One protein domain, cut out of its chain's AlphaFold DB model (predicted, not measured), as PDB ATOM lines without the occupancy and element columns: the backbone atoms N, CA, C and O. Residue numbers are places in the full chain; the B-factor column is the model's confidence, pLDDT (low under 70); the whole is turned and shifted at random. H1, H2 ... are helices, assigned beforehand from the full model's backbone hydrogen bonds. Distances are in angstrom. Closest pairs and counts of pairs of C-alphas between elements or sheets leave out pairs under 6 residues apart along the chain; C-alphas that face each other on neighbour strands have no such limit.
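This is residues 79 to 219 of the 221 residues of an uncharacterized protein of Medicago truncatula (UniProt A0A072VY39). Five helices, H1 to H5, lie side by side in an up-and-down bundle, each running against the one before it, and two further helices make a looser end. H2, H4, H5 and H6 form a curving row, H1 and H3 pack together over one side of it, and after H6 the chain folds back into H7, which lies off to the side of H6 with no helix touching it. The printed part has 141 residues with seven named helices, H1 to H7 in chain order, and no named strand; its class is all helix. It is compact, with a radius of gyration of the C-alphas of 15.1 A and spans of 44 by 32 by 29 A.

H5, residues 161 to 180, is the hub, touching three helices. It forms a hairpin with H4, residues 139 to 158, at a shallow tilt of 31 degrees, opposite ways; the closest C-alphas, of His 146 and Val 175, are 4.9 A apart. H4 has a kink of 31 degrees near residue 152. It touches H2, residues 95 to 110, the same way at a shallow tilt of 30 degrees, closest at the C-alphas of Ser 99 and Asp 144, 5.7 A. H2 and H1, residues 79 to 92, form a hairpin at a shallow tilt of 34 degrees, only just short of steep; the C-alphas of Ile 92 and Phe 98 come closest, 4.5 A. H1 touches H3, residues 119 to 131, the same way at 6 degrees, a shallow tilt, closest at the C-alphas of Ser 89 and Ile 125, 4.3 A. H5, with residues 163 to 170 alone, only just touches H3, with 3 pairs of C-alphas within 8 A, the closest those of Phe 123 and Gln 163, 7.3 A. H5 and H6, residues 187 to 202, form a hairpin but only just touch, with 3 such pairs; the closest C-alphas, of Thr 169 and Phe 196, are 7.7 A apart. H7, residues 208 to 217, is apart from H6, only just, at 8.5 A. Each O i to N i+4 pair is within hydrogen-bond range in H1 and H3, against 10 of 12 in H2, 9 of 16 in H4, 14 of 16 in H5, 11 of 12 in H6 and 5 of 6 in H7.

H4 is 30.5 A from first to last C-alpha, H5 27.0 A, H6 23.4 A, H2 23.1 A, H1 20.0 A, H3 18.2 A and H7 14.4 A. H1 begins at C-alpha 79 (305.218, 216.367, 274.402), H5 at C-alpha 161 (317.092, 238.115, 272.550), and H7 ends at C-alpha 217 (291.294, 245.520, 251.760).

The C-alphas of Thr 79 and Asp 184, the two farthest apart, are 46.9 A apart. The printed part has no cut and no long link. Residues 182 to 187, of which 187 belongs to H6, stand free. The mean pLDDT of the printed part is 77.0; residue 133 and residues 176 to 219 are under 70.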
ATOM      1  N   THR A  79     306.016 216.628 275.609       87.50
ATOM      2  CA  THR A  79     305.218 216.367 274.402       87.50
ATOM      3  C   THR A  79     303.748 216.776 274.530       87.50
ATOM      4  O   THR A  79     303.175 217.299 273.579       87.50
ATOM      5  N   GLN A  80     303.131 216.583 275.700       90.69
ATOM      6  CA  GLN A  80     301.750 217.005 275.952       90.69
ATOM      7  C   GLN A  80     301.649 218.527 276.064       90.69
ATOM      8  O   GLN A  80     300.662 219.113 275.623       90.69
ATOM      9  N   VAL A  81     302.673 219.166 276.639       91.50
ATOM     10  CA  VAL A  81     302.758 220.629 276.720       91.50
ATOM     11  C   VAL A  81     302.874 221.230 275.320       91.50
ATOM     12  O   VAL A  81     302.150 222.175 275.014       91.50
ATOM     13  N   ILE A  82     303.716 220.655 274.455       93.38
ATOM     14  CA  ILE A  82     303.882 221.098 273.063       93.38
ATOM     15  C   ILE A  82     302.561 220.987 272.286       93.38
ATOM     16  O   ILE A  82     302.102 221.986 271.738       93.38
ATOM     17  N   ASP A  83     301.902 219.821 272.299       93.81
ATOM     18  CA  ASP A  83     300.623 219.618 271.591       93.81
ATOM     19  C   ASP A  83     299.531 220.581 272.095       93.81
ATOM     20  O   ASP A  83     298.783 221.192 271.323       93.81
ATOM     21  N   ALA A  84     299.486 220.813 273.411       94.69
ATOM     22  CA  ALA A  84     298.591 221.802 273.996       94.69
ATOM     23  C   ALA A  84     298.905 223.230 273.512       94.69
ATOM     24  O   ALA A  84     297.981 223.974 273.172       94.69
ATOM     25  N   MET A  85     300.182 223.619 273.451       95.25
ATOM     26  CA  MET A  85     300.610 224.937 272.970       95.25
ATOM     27  C   MET A  85     300.256 225.157 271.495       95.25
ATOM     28  O   MET A  85     299.721 226.213 271.147       95.25
ATOM     29  N   GLU A  86     300.466 224.159 270.637       95.25
ATOM     30  CA  GLU A  86     300.083 224.224 269.221       95.25
ATOM     31  C   GLU A  86     298.568 224.388 269.054       95.25
ATOM     32  O   GLU A  86     298.089 225.239 268.293       95.25
ATOM     33  N   LYS A  87     297.783 223.645 269.842       96.19
ATOM     34  CA  LYS A  87     296.322 223.763 269.844       96.19
ATOM     35  C   LYS A  87     295.849 225.141 270.306       96.19
ATOM     36  O   LYS A  87     294.916 225.703 269.724       96.19
ATOM     37  N   ILE A  88     296.494 225.710 271.324       95.50
ATOM     38  CA  ILE A  88     296.221 227.074 271.788       95.50
ATOM     39  C   ILE A  88     296.571 228.086 270.690       95.50
ATOM     40  O   ILE A  88     295.742 228.946 270.393       95.50
ATOM     41  N   SER A  89     297.731 227.955 270.037       94.44
ATOM     42  CA  SER A  89     298.149 228.825 268.925       94.44
ATOM     43  C   SER A  89     297.150 228.792 267.759       94.44
ATOM     44  O   SER A  89     296.848 229.815 267.146       94.44
ATOM     45  N   SER A  90     296.544 227.635 267.481       94.19
ATOM     46  CA  SER A  90     295.462 227.535 266.498       94.19
ATOM     47  C   SER A  90     294.187 228.261 266.954       94.19
ATOM     48  O   SER A  90     293.566 229.003 266.189       94.19
ATOM     49  N   HIS A  91     293.792 228.098 268.219       93.50
ATOM     50  CA  HIS A  91     292.571 228.706 268.753       93.50
ATOM     51  C   HIS A  91     292.667 230.215 268.992       93.50
ATOM     52  O   HIS A  91     291.644 230.893 268.897       93.50
ATOM     53  N   ILE A  92     293.860 230.752 269.245       92.69
ATOM     54  CA  ILE A  92     294.056 232.180 269.530       92.69
ATOM     55  C   ILE A  92     293.835 233.069 268.295       92.69
ATOM     56  O   ILE A  92     293.486 234.240 268.415       92.69
ATOM     57  N   LYS A  93     293.951 232.500 267.089       89.06
ATOM     58  CA  LYS A  93     293.659 233.199 265.826       89.06
ATOM     59  C   LYS A  93     292.164 233.460 265.613       89.06
ATOM     60  O   LYS A  93     291.795 234.230 264.733       89.06
ATOM     61  N   ASN A  94     291.296 232.804 266.386       89.25
ATOM     62  CA  ASN A  94     289.852 232.972 266.285       89.25
ATOM     63  C   ASN A  94     289.332 233.856 267.438       89.25
ATOM     64  O   ASN A  94     289.439 233.431 268.592       89.25
ATOM     65  N   PRO A  95     288.697 235.015 267.164       85.56
ATOM     66  CA  PRO A  95     288.164 235.906 268.202       85.56
ATOM     67  C   PRO A  95     287.253 235.202 269.204       85.56
ATOM     68  O   PRO A  95     287.393 235.396 270.406       85.56
ATOM     69  N   ALA A  96     286.368 234.319 268.734       89.25
ATOM     70  CA  ALA A  96     285.399 233.641 269.594       89.25
ATOM     71  C   ALA A  96     286.050 232.664 270.589       89.25
ATOM     72  O   ALA A  96     285.444 232.286 271.590       89.25
ATOM     73  N   LYS A  97     287.282 232.218 270.309       92.94
ATOM     74  CA  LYS A  97     288.036 231.280 271.155       92.94
ATOM     75  C   LYS A  97     289.215 231.941 271.863       92.94
ATOM     76  O   LYS A  97     289.795 231.313 272.751       92.94
ATOM     77  N   PHE A  98     289.528 233.189 271.515       93.00
ATOM     78  CA  PHE A  98     290.687 233.922 272.005       93.00
ATOM     79  C   PHE A  98     290.727 233.968 273.532       93.00
ATOM     80  O   PHE A  98     291.678 233.467 274.119       93.00
ATOM     81  N   SER A  99     289.672 234.463 274.183       93.56
ATOM     82  CA  SER A  99     289.631 234.630 275.642       93.56
ATOM     83  C   SER A  99     289.933 233.340 276.403       93.56
ATOM     84  O   SER A  99     290.625 233.337 277.420       93.56
ATOM     85  N   LYS A 100     289.439 232.201 275.905       95.31
ATOM     86  CA  LYS A 100     289.690 230.899 276.530       95.31
ATOM     87  C   LYS A 100     291.107 230.399 276.246       95.31
ATOM     88  O   LYS A 100     291.754 229.884 277.152       95.31
ATOM     89  N   ALA A 101     291.588 230.569 275.016       95.56
ATOM     90  CA  ALA A 101     292.952 230.218 274.628       95.56
ATOM     91  C   ALA A 101     293.995 231.037 275.412       95.56
ATOM     92  O   ALA A 101     294.941 230.464 275.943       95.56
ATOM     93  N   ALA A 102     293.776 232.346 275.565       94.69
ATOM     94  CA  ALA A 102     294.623 233.247 276.340       94.69
ATOM     95  C   ALA A 102     294.718 232.810 277.809       94.69
ATOM     96  O   ALA A 102     295.815 232.691 278.345       94.69
ATOM     97  N   LYS A 103     293.589 232.469 278.444       96.12
ATOM     98  CA  LYS A 103     293.573 231.955 279.825       96.12
ATOM     99  C   LYS A 103     294.358 230.653 279.980       96.12
ATOM    100  O   LYS A 103     295.098 230.509 280.946       96.12
ATOM    101  N   LEU A 104     294.237 229.726 279.028       96.19
ATOM    102  CA  LEU A 104     295.032 228.494 279.038       96.19
ATOM    103  C   LEU A 104     296.530 228.780 278.866       96.19
ATOM    104  O   LEU A 104     297.346 228.177 279.554       96.19
ATOM    105  N   ALA A 105     296.901 229.725 277.999       95.38
ATOM    106  CA  ALA A 105     298.295 230.139 277.846       95.38
ATOM    107  C   ALA A 105     298.857 230.763 279.135       95.38
ATOM    108  O   ALA A 105     299.974 230.436 279.525       95.38
ATOM    109  N   ILE A 106     298.078 231.598 279.830       95.75
ATOM    110  CA  ILE A 106     298.458 232.160 281.136       95.75
ATOM    111  C   ILE A 106     298.692 231.039 282.155       95.75
ATOM    112  O   ILE A 106     299.724 231.028 282.817       95.75
ATOM    113  N   GLN A 107     297.803 230.046 282.214       95.06
ATOM    114  CA  GLN A 107     297.969 228.892 283.104       95.06
ATOM    115  C   GLN A 107     299.247 228.097 282.812       95.06
ATOM    116  O   GLN A 107     299.893 227.633 283.746       95.06
ATOM    117  N   LEU A 108     299.647 227.955 281.541       92.94
ATOM    118  CA  LEU A 108     300.916 227.304 281.189       92.94
ATOM    119  C   LEU A 108     302.132 228.076 281.722       92.94
ATOM    120  O   LEU A 108     303.116 227.458 282.135       92.94
ATOM    121  N   ILE A 109     302.064 229.409 281.731       93.56
ATOM    122  CA  ILE A 109     303.110 230.267 282.299       93.56
ATOM    123  C   ILE A 109     303.135 230.125 283.822       93.56
ATOM    124  O   ILE A 109     304.189 229.868 284.395       93.56
ATOM    125  N   GLU A 110     301.979 230.247 284.478       93.38
ATOM    126  CA  GLU A 110     301.846 230.149 285.940       93.38
ATOM    127  C   GLU A 110     302.244 228.768 286.472       93.38
ATOM    128  O   GLU A 110     302.834 228.656 287.543       93.38
ATOM    129  N   ALA A 111     301.980 227.713 285.698       90.62
ATOM    130  CA  ALA A 111     302.410 226.354 286.004       90.62
ATOM    131  C   ALA A 111     303.917 226.121 285.775       90.62
ATOM    132  O   ALA A 111     304.393 225.008 285.992       90.62
ATOM    133  N   GLY A 112     304.671 227.113 285.283       89.62
ATOM    134  CA  GLY A 112     306.095 226.961 284.962       89.62
ATOM    135  C   GLY A 112     306.361 225.958 283.833       89.62
ATOM    136  O   GLY A 112     307.442 225.374 283.749       89.62
ATOM    137  N   SER A 113     305.366 225.718 282.970       89.44
ATOM    138  CA  SER A 113     305.483 224.773 281.852       89.44
ATOM    139  C   SER A 113     306.239 225.367 280.659       89.44
ATOM    140  O   SER A 113     306.668 224.628 279.778       89.44
ATOM    141  N   VAL A 114     306.450 226.688 280.633       89.81
ATOM    142  CA  VAL A 114     307.258 227.370 279.614       89.81
ATOM    143  C   VAL A 114     308.731 227.298 280.012       89.81
ATOM    144  O   VAL A 114     309.215 228.126 280.771       89.81
ATOM    145  N   LYS A 115     309.443 226.294 279.502       89.38
ATOM    146  CA  LYS A 115     310.895 226.113 279.681       89.38
ATOM    147  C   LYS A 115     311.624 226.423 278.375       89.38
ATOM    148  O   LYS A 115     310.997 226.481 277.322       89.38
ATOM    149  N   SER A 116     312.953 226.537 278.406       85.75
ATOM    150  CA  SER A 116     313.742 226.846 277.202       85.75
ATOM    151  C   SER A 116     313.514 225.859 276.043       85.75
ATOM    152  O   SER A 116     313.476 226.303 274.902       85.75
ATOM    153  N   GLY A 117     313.279 224.566 276.316       86.94
ATOM    154  CA  GLY A 117     313.017 223.544 275.283       86.94
ATOM    155  C   GLY A 117     311.692 223.711 274.526       86.94
ATOM    156  O   GLY A 117     311.623 223.414 273.340       86.94
ATOM    157  N   VAL A 118     310.667 224.271 275.176       90.62
ATOM    158  CA  VAL A 118     309.325 224.486 274.592       90.62
ATOM    159  C   VAL A 118     309.005 225.961 274.340       90.62
ATOM    160  O   VAL A 118     307.905 226.314 273.915       90.62
ATOM    161  N   SER A 119     309.963 226.845 274.617       91.19
ATOM    162  CA  SER A 119     309.789 228.299 274.578       91.19
ATOM    163  C   SER A 119     309.407 228.823 273.190       91.19
ATOM    164  O   SER A 119     308.626 229.769 273.091       91.19
ATOM    165  N   ASP A 120     309.877 228.171 272.124       93.12
ATOM    166  CA  ASP A 120     309.536 228.521 270.743       93.12
ATOM    167  C   ASP A 120     308.050 228.282 270.435       93.12
ATOM    168  O   ASP A 120     307.405 229.126 269.811       93.12
ATOM    169  N   TYR A 121     307.470 227.190 270.945       94.50
ATOM    170  CA  TYR A 121     306.035 226.910 270.820       94.50
ATOM    171  C   TYR A 121     305.197 227.922 271.598       94.50
ATOM    172  O   TYR A 121     304.173 228.401 271.108       94.50
ATOM    173  N   PHE A 122     305.657 228.309 272.790       94.56
ATOM    174  CA  PHE A 122     305.024 229.382 273.548       94.56
ATOM    175  C   PHE A 122     305.078 230.715 272.789       94.56
ATOM    176  O   PHE A 122     304.071 231.415 272.677       94.56
ATOM    177  N   PHE A 123     306.228 231.052 272.206       94.00
ATOM    178  CA  PHE A 123     306.363 232.258 271.397       94.00
ATOM    179  C   PHE A 123     305.433 232.236 270.175       94.00
ATOM    180  O   PHE A 123     304.818 233.256 269.864       94.00
ATOM    181  N   ALA A 124     305.243 231.076 269.540       94.38
ATOM    182  CA  ALA A 124     304.305 230.909 268.432       94.38
ATOM    183  C   ALA A 124     302.839 231.178 268.826       94.38
ATOM    184  O   ALA A 124     302.042 231.582 267.978       94.38
ATOM    185  N   ILE A 125     302.452 230.998 270.096       94.81
ATOM    186  CA  ILE A 125     301.128 231.414 270.595       94.81
ATOM    187  C   ILE A 125     301.016 232.941 270.588       94.81
ATOM    188  O   ILE A 125     300.030 233.486 270.091       94.81
ATOM    189  N   LEU A 126     302.021 233.632 271.128       93.69
ATOM    190  CA  LEU A 126     302.037 235.096 271.207       93.69
ATOM    191  C   LEU A 126     302.088 235.729 269.817       93.69
ATOM    192  O   LEU A 126     301.369 236.688 269.537       93.69
ATOM    193  N   GLU A 127     302.890 235.153 268.924       92.31
ATOM    194  CA  GLU A 127     302.956 235.570 267.531       92.31
ATOM    195  C   GLU A 127     301.611 235.357 266.831       92.31
ATOM    196  O   GLU A 127     301.096 236.274 266.192       92.31
ATOM    197  N   ALA A 128     300.985 234.188 267.003       91.38
ATOM    198  CA  ALA A 128     299.664 233.911 266.447       91.38
ATOM    199  C   ALA A 128     298.586 234.869 266.973       91.38
ATOM    200  O   ALA A 128     297.703 235.248 266.204       91.38
ATOM    201  N   ALA A 129     298.663 235.281 268.241       90.69
ATOM    202  CA  ALA A 129     297.774 236.293 268.802       90.69
ATOM    203  C   ALA A 129     297.961 237.641 268.095       90.69
ATOM    204  O   ALA A 129     296.994 238.229 267.633       90.69
ATOM    205  N   MET A 130     299.200 238.104 267.921       86.50
ATOM    206  CA  MET A 130     299.470 239.407 267.294       86.50
ATOM    207  C   MET A 130     299.251 239.428 265.777       86.50
ATOM    208  O   MET A 130     298.986 240.487 265.211       86.50
ATOM    209  N   LEU A 131     299.358 238.276 265.113       85.25
ATOM    210  CA  LEU A 131     299.006 238.102 263.699       85.25
ATOM    211  C   LEU A 131     297.505 237.873 263.483       85.25
ATOM    212  O   LEU A 131     297.039 237.906 262.342       85.25
ATOM    213  N   SER A 132     296.760 237.601 264.556       79.94
ATOM    214  CA  SER A 132     295.325 237.352 264.507       79.94
ATOM    215  C   SER A 132     294.592 238.545 263.901       79.94
ATOM    216  O   SER A 132     294.994 239.697 264.092       79.94
ATOM    217  N   PRO A 133     293.473 238.311 263.191       69.19
ATOM    218  CA  PRO A 133     292.702 239.403 262.643       69.19
ATOM    219  C   PRO A 133     292.117 240.346 263.712       69.19
ATOM    220  O   PRO A 133     291.752 241.483 263.411       69.19
ATOM    221  N   VAL A 134     292.025 239.884 264.952       71.00
ATOM    222  CA  VAL A 134     291.393 240.592 266.062       71.00
ATOM    223  C   VAL A 134     292.307 241.697 266.576       71.00
ATOM    224  O   VAL A 134     293.428 241.418 266.998       71.00
ATOM    225  N   SER A 135     291.825 242.941 266.579       71.25
ATOM    226  CA  SER A 135     292.588 244.038 267.175       71.25
ATOM    227  C   SER A 135     292.720 243.824 268.682       71.25
ATOM    228  O   SER A 135     291.724 243.624 269.374       71.25
ATOM    229  N   CYS A 136     293.940 243.939 269.208       75.88
ATOM    230  CA  CYS A 136     294.188 243.932 270.652       75.88
ATOM    231  C   CYS A 136     293.502 245.095 271.401       75.88
ATOM    232  O   CYS A 136     293.437 245.067 272.627       75.88
ATOM    233  N   THR A 137     292.960 246.080 270.673       74.69
ATOM    234  CA  THR A 137     292.196 247.221 271.200       74.69
ATOM    235  C   THR A 137     290.691 246.959 271.318       74.69
ATOM    236  O   THR A 137     289.972 247.809 271.839       74.69
ATOM    237  N   ASP A 138     290.190 245.822 270.820       81.56
ATOM    238  CA  ASP A 138     288.762 245.501 270.877       81.56
ATOM    239  C   ASP A 138     288.318 245.295 272.338       81.56
ATOM    240  O   ASP A 138     288.899 244.450 273.030       81.56
ATOM    241  N   PRO A 139     287.290 246.019 272.829       83.12
ATOM    242  CA  PRO A 139     286.852 245.950 274.224       83.12
ATOM    243  C   PRO A 139     286.569 244.533 274.735       83.12
ATOM    244  O   PRO A 139     286.782 244.266 275.917       83.12
ATOM    245  N   SER A 140     286.125 243.626 273.862       85.00
ATOM    246  CA  SER A 140     285.717 242.264 274.225       85.00
ATOM    247  C   SER A 140     286.895 241.375 274.614       85.00
ATOM    248  O   SER A 140     286.745 240.473 275.432       85.00
ATOM    249  N   VAL A 141     288.064 241.613 274.015       86.81
ATOM    250  CA  VAL A 141     289.270 240.786 274.193       86.81
ATOM    251  C   VAL A 141     290.438 241.559 274.799       86.81
ATOM    252  O   VAL A 141     291.449 240.957 275.157       86.81
ATOM    253  N   ARG A 142     290.314 242.883 274.948       87.31
ATOM    254  CA  ARG A 142     291.360 243.778 275.462       87.31
ATOM    255  C   ARG A 142     291.904 243.335 276.817       87.31
ATOM    256  O   ARG A 142     293.116 243.263 276.990       87.31
ATOM    257  N   ALA A 143     291.024 242.992 277.761       89.19
ATOM    258  CA  ALA A 143     291.434 242.531 279.090       89.19
ATOM    259  C   ALA A 143     292.223 241.211 279.032       89.19
ATOM    260  O   ALA A 143     293.204 241.032 279.757       89.19
ATOM    261  N   ASP A 144     291.830 240.302 278.139       91.88
ATOM    262  CA  ASP A 144     292.511 239.021 277.951       91.88
ATOM    263  C   ASP A 144     293.872 239.203 277.252       91.88
ATOM    264  O   ASP A 144     294.847 238.579 277.665       91.88
ATOM    265  N   TYR A 145     293.977 240.099 276.258       91.00
ATOM    266  CA  TYR A 145     295.256 240.497 275.649       91.00
ATOM    267  C   TYR A 145     296.200 241.089 276.693       91.00
ATOM    268  O   TYR A 145     297.336 240.634 276.830       91.00
ATOM    269  N   HIS A 146     295.719 242.062 277.466       91.06
ATOM    270  CA  HIS A 146     296.502 242.693 278.518       91.06
ATOM    271  C   HIS A 146     297.024 241.646 279.514       91.06
ATOM    272  O   HIS A 146     298.218 241.605 279.816       91.06
ATOM    273  N   SER A 147     296.149 240.755 279.986       93.50
ATOM    274  CA  SER A 147     296.506 239.694 280.936       93.50
ATOM    275  C   SER A 147     297.534 238.721 280.355       93.50
ATOM    276  O   SER A 147     298.525 238.408 281.013       93.50
ATOM    277  N   LEU A 148     297.346 238.288 279.104       94.44
ATOM    278  CA  LEU A 148     298.250 237.357 278.429       94.44
ATOM    279  C   LEU A 148     299.652 237.946 278.267       94.44
ATOM    280  O   LEU A 148     300.635 237.303 278.627       94.44
ATOM    281  N   PHE A 149     299.749 239.171 277.748       92.88
ATOM    282  CA  PHE A 149     301.038 239.820 277.502       92.88
ATOM    283  C   PHE A 149     301.716 240.295 278.786       92.88
ATOM    284  O   PHE A 149     302.943 240.350 278.823       92.88
ATOM    285  N   THR A 150     300.956 240.573 279.846       92.81
ATOM    286  CA  THR A 150     301.511 240.813 281.185       92.81
ATOM    287  C   THR A 150     302.105 239.530 281.759       92.81
ATOM    288  O   THR A 150     303.263 239.524 282.170       92.81
ATOM    289  N   ALA A 151     301.365 238.416 281.721       93.81
ATOM    290  CA  ALA A 151     301.858 237.126 282.199       93.81
ATOM    291  C   ALA A 151     303.067 236.635 281.387       93.81
ATOM    292  O   ALA A 151     304.029 236.125 281.958       93.81
ATOM    293  N   ALA A 152     303.071 236.845 280.066       93.50
ATOM    294  CA  ALA A 152     304.169 236.458 279.177       93.50
ATOM    295  C   ALA A 152     305.521 237.074 279.569       93.50
ATOM    296  O   ALA A 152     306.563 236.466 279.319       93.50
ATOM    297  N   GLN A 153     305.523 238.231 280.238       92.00
ATOM    298  CA  GLN A 153     306.750 238.850 280.742       92.00
ATOM    299  C   GLN A 153     307.444 238.001 281.813       92.00
ATOM    300  O   GLN A 153     308.665 238.085 281.939       92.00
ATOM    301  N   ASN A 154     306.712 237.154 282.539       90.94
ATOM    302  CA  ASN A 154     307.297 236.226 283.510       90.94
ATOM    303  C   ASN A 154     308.055 235.087 282.818       90.94
ATOM    304  O   ASN A 154     309.057 234.615 283.330       90.94
ATOM    305  N   ALA A 155     307.644 234.702 281.608       90.00
ATOM    306  CA  ALA A 155     308.342 233.698 280.805       90.00
ATOM    307  C   ALA A 155     309.500 234.282 279.972       90.00
ATOM    308  O   ALA A 155     310.147 233.556 279.211       90.00
ATOM    309  N   LYS A 156     309.784 235.592 280.085       89.75
ATOM    310  CA  LYS A 156     310.757 236.279 279.221       89.75
ATOM    311  C   LYS A 156     312.144 235.656 279.290       89.75
ATOM    312  O   LYS A 156     312.851 235.683 278.296       89.75
ATOM    313  N   GLU A 157     312.566 235.135 280.438       90.81
ATOM    314  CA  GLU A 157     313.910 234.578 280.638       90.81
ATOM    315  C   GLU A 157     314.226 233.408 279.707       90.81
ATOM    316  O   GLU A 157     315.347 233.347 279.197       90.81
ATOM    317  N   HIS A 158     313.220 232.585 279.403       89.06
ATOM    318  CA  HIS A 158     313.320 231.426 278.518       89.06
ATOM    319  C   HIS A 158     313.367 231.790 277.029       89.06
ATOM    320  O   HIS A 158     313.691 230.936 276.211       89.06
ATOM    321  N   LEU A 159     313.084 233.045 276.673       88.19
ATOM    322  CA  LEU A 159     313.076 233.517 275.290       88.19
ATOM    323  C   LEU A 159     314.460 233.985 274.821       88.19
ATOM    324  O   LEU A 159     315.277 234.526 275.581       88.19
ATOM    325  N   ASN A 160     314.708 233.875 273.518       89.38
ATOM    326  CA  ASN A 160     315.905 234.425 272.887       89.38
ATOM    327  C   ASN A 160     315.847 235.969 272.823       89.38
ATOM    328  O   ASN A 160     314.778 236.575 272.877       89.38
ATOM    329  N   LYS A 161     316.990 236.644 272.646       88.12
ATOM    330  CA  LYS A 161     317.092 238.115 272.550       88.12
ATOM    331  C   LYS A 161     316.139 238.706 271.504       88.12
ATOM    332  O   LYS A 161     315.497 239.722 271.748       88.12
ATOM    333  N   LYS A 162     316.013 238.038 270.356       87.06
ATOM    334  CA  LYS A 162     315.081 238.405 269.279       87.06
ATOM    335  C   LYS A 162     313.619 238.365 269.740       87.06
ATOM    336  O   LYS A 162     312.900 239.346 269.571       87.06
ATOM    337  N   GLN A 163     313.213 237.259 270.355       89.50
ATOM    338  CA  GLN A 163     311.858 237.050 270.866       89.50
ATOM    339  C   GLN A 163     311.536 238.014 272.016       89.50
ATOM    340  O   GLN A 163     310.449 238.576 272.042       89.50
ATOM    341  N   LYS A 164     312.499 238.297 272.906       89.19
ATOM    342  CA  LYS A 164     312.378 239.306 273.978       89.19
ATOM    343  C   LYS A 164     312.050 240.695 273.430       89.19
ATOM    344  O   LYS A 164     311.170 241.369 273.955       89.19
ATOM    345  N   ASN A 165     312.722 241.109 272.356       87.38
ATOM    346  CA  ASN A 165     312.459 242.402 271.719       87.38
ATOM    347  C   ASN A 165     311.065 242.455 271.077       87.38
ATOM    348  O   ASN A 165     310.374 243.472 271.177       87.38
ATOM    349  N   GLN A 166     310.633 241.364 270.433       86.88
ATOM    350  CA  GLN A 166     309.277 241.276 269.887       86.88
ATOM    351  C   GLN A 166     308.225 241.283 270.991       86.88
ATOM    352  O   GLN A 166     307.280 242.060 270.900       86.88
ATOM    353  N   LEU A 167     308.430 240.511 272.058       88.19
ATOM    354  CA  LEU A 167     307.560 240.507 273.225       88.19
ATOM    355  C   LEU A 167     307.432 241.913 273.814       88.19
ATOM    356  O   LEU A 167     306.318 242.382 273.979       88.19
ATOM    357  N   ALA A 168     308.538 242.634 274.024       85.44
ATOM    358  CA  ALA A 168     308.488 244.015 274.506       85.44
ATOM    359  C   ALA A 168     307.649 244.920 273.587       85.44
ATOM    360  O   ALA A 168     306.808 245.682 274.057       85.44
ATOM    361  N   THR A 169     307.827 244.795 272.270       84.94
ATOM    362  CA  THR A 169     307.061 245.561 271.274       84.94
ATOM    363  C   THR A 169     305.561 245.239 271.338       84.94
ATOM    364  O   THR A 169     304.714 246.136 271.293       84.94
ATOM    365  N   TRP A 170     305.219 243.958 271.463       88.75
ATOM    366  CA  TRP A 170     303.839 243.499 271.567       88.75
ATOM    367  C   TRP A 170     303.201 243.883 272.895       88.75
ATOM    368  O   TRP A 170     302.074 244.357 272.886       88.75
ATOM    369  N   THR A 171     303.924 243.792 274.011       86.31
ATOM    370  CA  THR A 171     303.473 244.267 275.323       86.31
ATOM    371  C   THR A 171     303.164 245.757 275.281       86.31
ATOM    372  O   THR A 171     302.114 246.166 275.758       86.31
ATOM    373  N   ILE A 172     304.004 246.581 274.648       82.44
ATOM    374  CA  ILE A 172     303.691 248.008 274.501       82.44
ATOM    375  C   ILE A 172     302.377 248.204 273.723       82.44
ATOM    376  O   ILE A 172     301.577 249.062 274.076       82.44
ATOM    377  N   SER A 173     302.115 247.388 272.702       78.62
ATOM    378  CA  SER A 173     300.882 247.488 271.907       78.62
ATOM    379  C   SER A 173     299.644 246.943 272.640       78.62
ATOM    380  O   SER A 173     298.576 247.532 272.555       78.62
ATOM    381  N   ALA A 174     299.773 245.830 273.360       81.75
ATOM    382  CA  ALA A 174     298.661 245.114 273.990       81.75
ATOM    383  C   ALA A 174     298.348 245.583 275.422       81.75
ATOM    384  O   ALA A 174     297.258 245.318 275.926       81.75
ATOM    385  N   VAL A 175     299.294 246.247 276.084       77.94
ATOM    386  CA  VAL A 175     299.177 246.723 277.471       77.94
ATOM    387  C   VAL A 175     299.193 248.248 277.462       77.94
ATOM    388  O   VAL A 175     298.156 248.879 277.613       77.94
ATOM    389  N   VAL A 176     300.341 248.849 277.139       66.25
ATOM    390  CA  VAL A 176     300.556 250.300 277.293       66.25
ATOM    391  C   VAL A 176     299.660 251.122 276.365       66.25
ATOM    392  O   VAL A 176     299.042 252.087 276.800       66.25
ATOM    393  N   ALA A 177     299.545 250.741 275.091       67.56
ATOM    394  CA  ALA A 177     298.680 251.447 274.150       67.56
ATOM    395  C   ALA A 177     297.192 251.285 274.495       67.56
ATOM    396  O   ALA A 177     296.409 252.180 274.197       67.56
ATOM    397  N   ASN A 178     296.812 250.174 275.130       68.88
ATOM    398  CA  ASN A 178     295.446 249.931 275.579       68.88
ATOM    399  C   ASN A 178     295.098 250.735 276.838       68.88
ATOM    400  O   ASN A 178     293.999 251.276 276.902       68.88
ATOM    401  N   ASP A 179     296.030 250.866 277.783       65.88
ATOM    402  CA  ASP A 179     295.869 251.702 278.982       65.88
ATOM    403  C   ASP A 179     295.788 253.192 278.620       65.88
ATOM    404  O   ASP A 179     294.989 253.945 279.177       65.88
ATOM    405  N   LEU A 180     296.575 253.609 277.625       62.09
ATOM    406  CA  LEU A 180     296.551 254.966 277.081       62.09
ATOM    407  C   LEU A 180     295.365 255.232 276.151       62.09
ATOM    408  O   LEU A 180     295.028 256.386 275.941       62.09
ATOM    409  N   TYR A 181     294.712 254.209 275.588       57.00
ATOM    410  CA  TYR A 181     293.522 254.399 274.743       57.00
ATOM    411  C   TYR A 181     292.349 255.018 275.524       57.00
ATOM    412  O   TYR A 181     291.419 255.557 274.932       57.00
ATOM    413  N   THR A 182     292.387 254.933 276.853       53.22
ATOM    414  CA  THR A 182     291.440 255.585 277.765       53.22
ATOM    415  C   THR A 182     291.828 257.008 278.175       53.22
ATOM    416  O   THR A 182     291.032 257.655 278.846       53.22
ATOM    417  N   ASP A 183     293.002 257.503 277.776       39.66
ATOM    418  CA  ASP A 183     293.480 258.853 278.084       39.66
ATOM    419  C   ASP A 183     293.616 259.642 276.772       39.66
ATOM    420  O   ASP A 183     294.418 259.282 275.911       39.66
ATOM    421  N   ASP A 184     292.792 260.679 276.583       43.59
ATOM    422  CA  ASP A 184     292.633 261.494 275.360       43.59
ATOM    423  C   ASP A 184     293.894 262.317 274.971       43.59
ATOM    424  O   ASP A 184     293.869 263.533 274.779       43.59
ATOM    425  N   SER A 185     295.036 261.649 274.808       57.75
ATOM    426  CA  SER A 185     296.345 262.225 274.510       57.75
ATOM    427  C   SER A 185     296.846 261.718 273.150       57.75
ATOM    428  O   SER A 185     297.670 260.805 273.048       57.75
ATOM    429  N   PHE A 186     296.382 262.352 272.065       45.53
ATOM    430  CA  PHE A 186     296.712 262.059 270.651       45.53
ATOM    431  C   PHE A 186     298.225 262.001 270.302       45.53
ATOM    432  O   PHE A 186     298.605 261.603 269.198       45.53
ATOM    433  N   VAL A 187     299.115 262.361 271.232       49.75
ATOM    434  CA  VAL A 187     300.577 262.427 271.066       49.75
ATOM    435  C   VAL A 187     301.252 261.049 271.169       49.75
ATOM    436  O   VAL A 187     302.280 260.803 270.523       49.75
ATOM    437  N   VAL A 188     300.674 260.108 271.926       50.06
ATOM    438  CA  VAL A 188     301.318 258.801 272.148       50.06
ATOM    439  C   VAL A 188     301.142 257.870 270.954       50.06
ATOM    440  O   VAL A 188     302.062 257.131 270.609       50.06
ATOM    441  N   TRP A 189     300.019 257.963 270.239       48.25
ATOM    442  CA  TRP A 189     299.785 257.142 269.051       48.25
ATOM    443  C   TRP A 189     300.766 257.467 267.923       48.25
ATOM    444  O   TRP A 189     301.320 256.558 267.311       48.25
ATOM    445  N   PHE A 190     301.059 258.750 267.684       46.00
ATOM    446  CA  PHE A 190     302.075 259.151 266.707       46.00
ATOM    447  C   PHE A 190     303.473 258.677 267.112       46.00
ATOM    448  O   PHE A 190     304.181 258.087 266.295       46.00
ATOM    449  N   SER A 191     303.843 258.859 268.381       50.47
ATOM    450  CA  SER A 191     305.158 258.459 268.892       50.47
ATOM    451  C   SER A 191     305.353 256.944 268.862       50.47
ATOM    452  O   SER A 191     306.404 256.463 268.441       50.47
ATOM    453  N   LEU A 192     304.319 256.175 269.211       53.84
ATOM    454  CA  LEU A 192     304.360 254.719 269.195       53.84
ATOM    455  C   LEU A 192     304.369 254.163 267.773       53.84
ATOM    456  O   LEU A 192     305.102 253.222 267.479       53.84
ATOM    457  N   LYS A 193     303.625 254.784 266.856       52.69
ATOM    458  CA  LYS A 193     303.610 254.408 265.440       52.69
ATOM    459  C   LYS A 193     304.941 254.721 264.753       52.69
ATOM    460  O   LYS A 193     305.375 253.936 263.914       52.69
ATOM    461  N   ILE A 194     305.626 255.801 265.146       55.56
ATOM    462  CA  ILE A 194     306.993 256.137 264.708       55.56
ATOM    463  C   ILE A 194     308.016 255.162 265.299       55.56
ATOM    464  O   ILE A 194     308.846 254.642 264.556       55.56
ATOM    465  N   TYR A 195     307.930 254.836 266.591       53.84
ATOM    466  CA  TYR A 195     308.811 253.844 267.219       53.84
ATOM    467  C   TYR A 195     308.628 252.452 266.620       53.84
ATOM    468  O   TYR A 195     309.607 251.766 266.342       53.84
ATOM    469  N   PHE A 196     307.385 252.059 266.336       54.16
ATOM    470  CA  PHE A 196     307.078 250.816 265.643       54.16
ATOM    471  C   PHE A 196     307.612 250.849 264.209       54.16
ATOM    472  O   PHE A 196     308.195 249.868 263.772       54.16
ATOM    473  N   LYS A 197     307.514 251.982 263.493       49.59
ATOM    474  CA  LYS A 197     308.124 252.173 262.160       49.59
ATOM    475  C   LYS A 197     309.660 252.072 262.206       49.59
ATOM    476  O   LYS A 197     310.247 251.488 261.298       49.59
ATOM    477  N   LEU A 198     310.306 252.587 263.255       46.38
ATOM    478  CA  LEU A 198     311.760 252.506 263.466       46.38
ATOM    479  C   LEU A 198     312.225 251.097 263.876       46.38
ATOM    480  O   LEU A 198     313.230 250.604 263.362       46.38
ATOM    481  N   ALA A 199     311.485 250.420 264.756       51.06
ATOM    482  CA  ALA A 199     311.727 249.024 265.123       51.06
ATOM    483  C   ALA A 199     311.495 248.088 263.920       51.06
ATOM    484  O   ALA A 199     312.265 247.159 263.685       51.06
ATOM    485  N   HIS A 200     310.493 248.406 263.098       48.81
ATOM    486  CA  HIS A 200     310.157 247.733 261.850       48.81
ATOM    487  C   HIS A 200     311.259 247.840 260.777       48.81
ATOM    488  O   HIS A 200     311.451 246.901 260.008       48.81
ATOM    489  N   LEU A 201     312.035 248.931 260.729       50.03
ATOM    490  CA  LEU A 201     313.176 249.029 259.805       50.03
ATOM    491  C   LEU A 201     314.354 248.113 260.187       50.03
ATOM    492  O   LEU A 201     315.138 247.752 259.314       50.03
ATOM    493  N   ASN A 202     314.466 247.709 261.455       49.34
ATOM    494  CA  ASN A 202     315.586 246.904 261.950       49.34
ATOM    495  C   ASN A 202     315.286 245.397 262.038       49.34
ATOM    496  O   ASN A 202     316.195 244.612 262.305       49.34
ATOM    497  N   PHE A 203     314.038 244.962 261.818       51.59
ATOM    498  CA  PHE A 203     313.627 243.591 262.123       51.59
ATOM    499  C   PHE A 203     312.696 242.989 261.058       51.59
ATOM    500  O   PHE A 203     311.482 242.990 261.191       51.59
ATOM    501  N   CYS A 204     313.306 242.408 260.020       38.94
ATOM    502  CA  CYS A 204     312.714 241.458 259.066       38.94
ATOM    503  C   CYS A 204     311.491 241.918 258.232       38.94
ATOM    504  O   CYS A 204     310.361 242.024 258.697       38.94
ATOM    505  N   LYS A 205     311.712 242.013 256.916       41.84
ATOM    506  CA  LYS A 205     310.760 242.420 255.867       41.84
ATOM    507  C   LYS A 205     309.556 241.495 255.533       41.84
ATOM    508  O   LYS A 205     308.715 241.985 254.785       41.84
ATOM    509  N   PRO A 206     309.366 240.239 256.001       39.28
ATOM    510  CA  PRO A 206     308.249 239.437 255.484       39.28
ATOM    511  C   PRO A 206     306.914 239.615 256.231       39.28
ATOM    512  O   PRO A 206     305.872 239.297 255.666       39.28
ATOM    513  N   VAL A 207     306.884 240.161 257.454       43.59
ATOM    514  CA  VAL A 207     305.622 240.279 258.227       43.59
ATOM    515  C   VAL A 207     304.773 241.481 257.777       43.59
ATOM    516  O   VAL A 207     303.552 241.490 257.928       43.59
ATOM    517  N   LEU A 208     305.389 242.482 257.137       40.88
ATOM    518  CA  LEU A 208     304.690 243.707 256.740       40.88
ATOM    519  C   LEU A 208     303.807 243.572 255.494       40.88
ATOM    520  O   LEU A 208     302.923 244.406 255.292       40.88
ATOM    521  N   SER A 209     303.995 242.522 254.688       38.38
ATOM    522  CA  SER A 209     303.109 242.265 253.545       38.38
ATOM    523  C   SER A 209     301.662 242.050 254.009       38.38
ATOM    524  O   SER A 209     300.722 242.525 253.377       38.38
ATOM    525  N   PHE A 210     301.470 241.447 255.187       43.59
ATOM    526  CA  PHE A 210     300.140 241.200 255.743       43.59
ATOM    527  C   PHE A 210     299.500 242.442 256.377       43.59
ATOM    528  O   PHE A 210     298.308 242.673 256.186       43.59
ATOM    529  N   TYR A 211     300.271 243.277 257.080       42.19
ATOM    530  CA  TYR A 211     299.710 244.446 257.773       42.19
ATOM    531  C   TYR A 211     299.307 245.572 256.806       42.19
ATOM    532  O   TYR A 211     298.310 246.257 257.034       42.19
ATOM    533  N   TYR A 212     300.046 245.745 255.703       42.03
ATOM    534  CA  TYR A 212     299.726 246.760 254.693       42.03
ATOM    535  C   TYR A 212     298.635 246.298 253.716       42.03
ATOM    536  O   TYR A 212     297.776 247.094 253.347       42.03
ATOM    537  N   SER A 213     298.597 245.005 253.365       40.31
ATOM    538  CA  SER A 213     297.535 244.460 252.503       40.31
ATOM    539  C   SER A 213     296.166 244.478 253.186       40.31
ATOM    540  O   SER A 213     295.154 244.710 252.536       40.31
ATOM    541  N   ARG A 214     296.114 244.306 254.511       44.03
ATOM    542  CA  ARG A 214     294.847 244.250 255.249       44.03
ATOM    543  C   ARG A 214     294.175 245.614 255.444       44.03
ATOM    544  O   ARG A 214     292.964 245.711 255.299       44.03
ATOM    545  N   GLN A 215     294.958 246.672 255.669       46.22
ATOM    546  CA  GLN A 215     294.462 248.060 255.673       46.22
ATOM    547  C   GLN A 215     294.006 248.535 254.279       46.22
ATOM    548  O   GLN A 215     293.204 249.461 254.183       46.22
ATOM    549  N   LEU A 216     294.512 247.924 253.199       40.62
ATOM    550  CA  LEU A 216     294.067 248.220 251.834       40.62
ATOM    551  C   LEU A 216     292.754 247.504 251.473       40.62
ATOM    552  O   LEU A 216     291.954 248.064 250.731       40.62
ATOM    553  N   ILE A 217     292.517 246.303 252.014       45.16
ATOM    554  CA  ILE A 217     291.294 245.520 251.760       45.16
ATOM    555  C   ILE A 217     290.076 246.122 252.483       45.16
ATOM    556  O   ILE A 217     289.010 246.204 251.886       45.16
ATOM    557  N   GLU A 218     290.226 246.626 253.713       46.06
ATOM    558  CA  GLU A 218     289.123 247.294 254.437       46.06
ATOM    559  C   GLU A 218     288.755 248.682 253.886       46.06
ATOM    560  O   GLU A 218     287.725 249.232 254.255       46.06
ATOM    561  N   LYS A 219     289.568 249.262 252.994       48.31
ATOM    562  CA  LYS A 219     289.247 250.533 252.319       48.31
ATOM    563  C   LYS A 219     288.548 250.360 250.969       48.31
ATOM    564  O   LYS A 219     288.216 251.363 250.344       48.31
TER     565      LYS A 219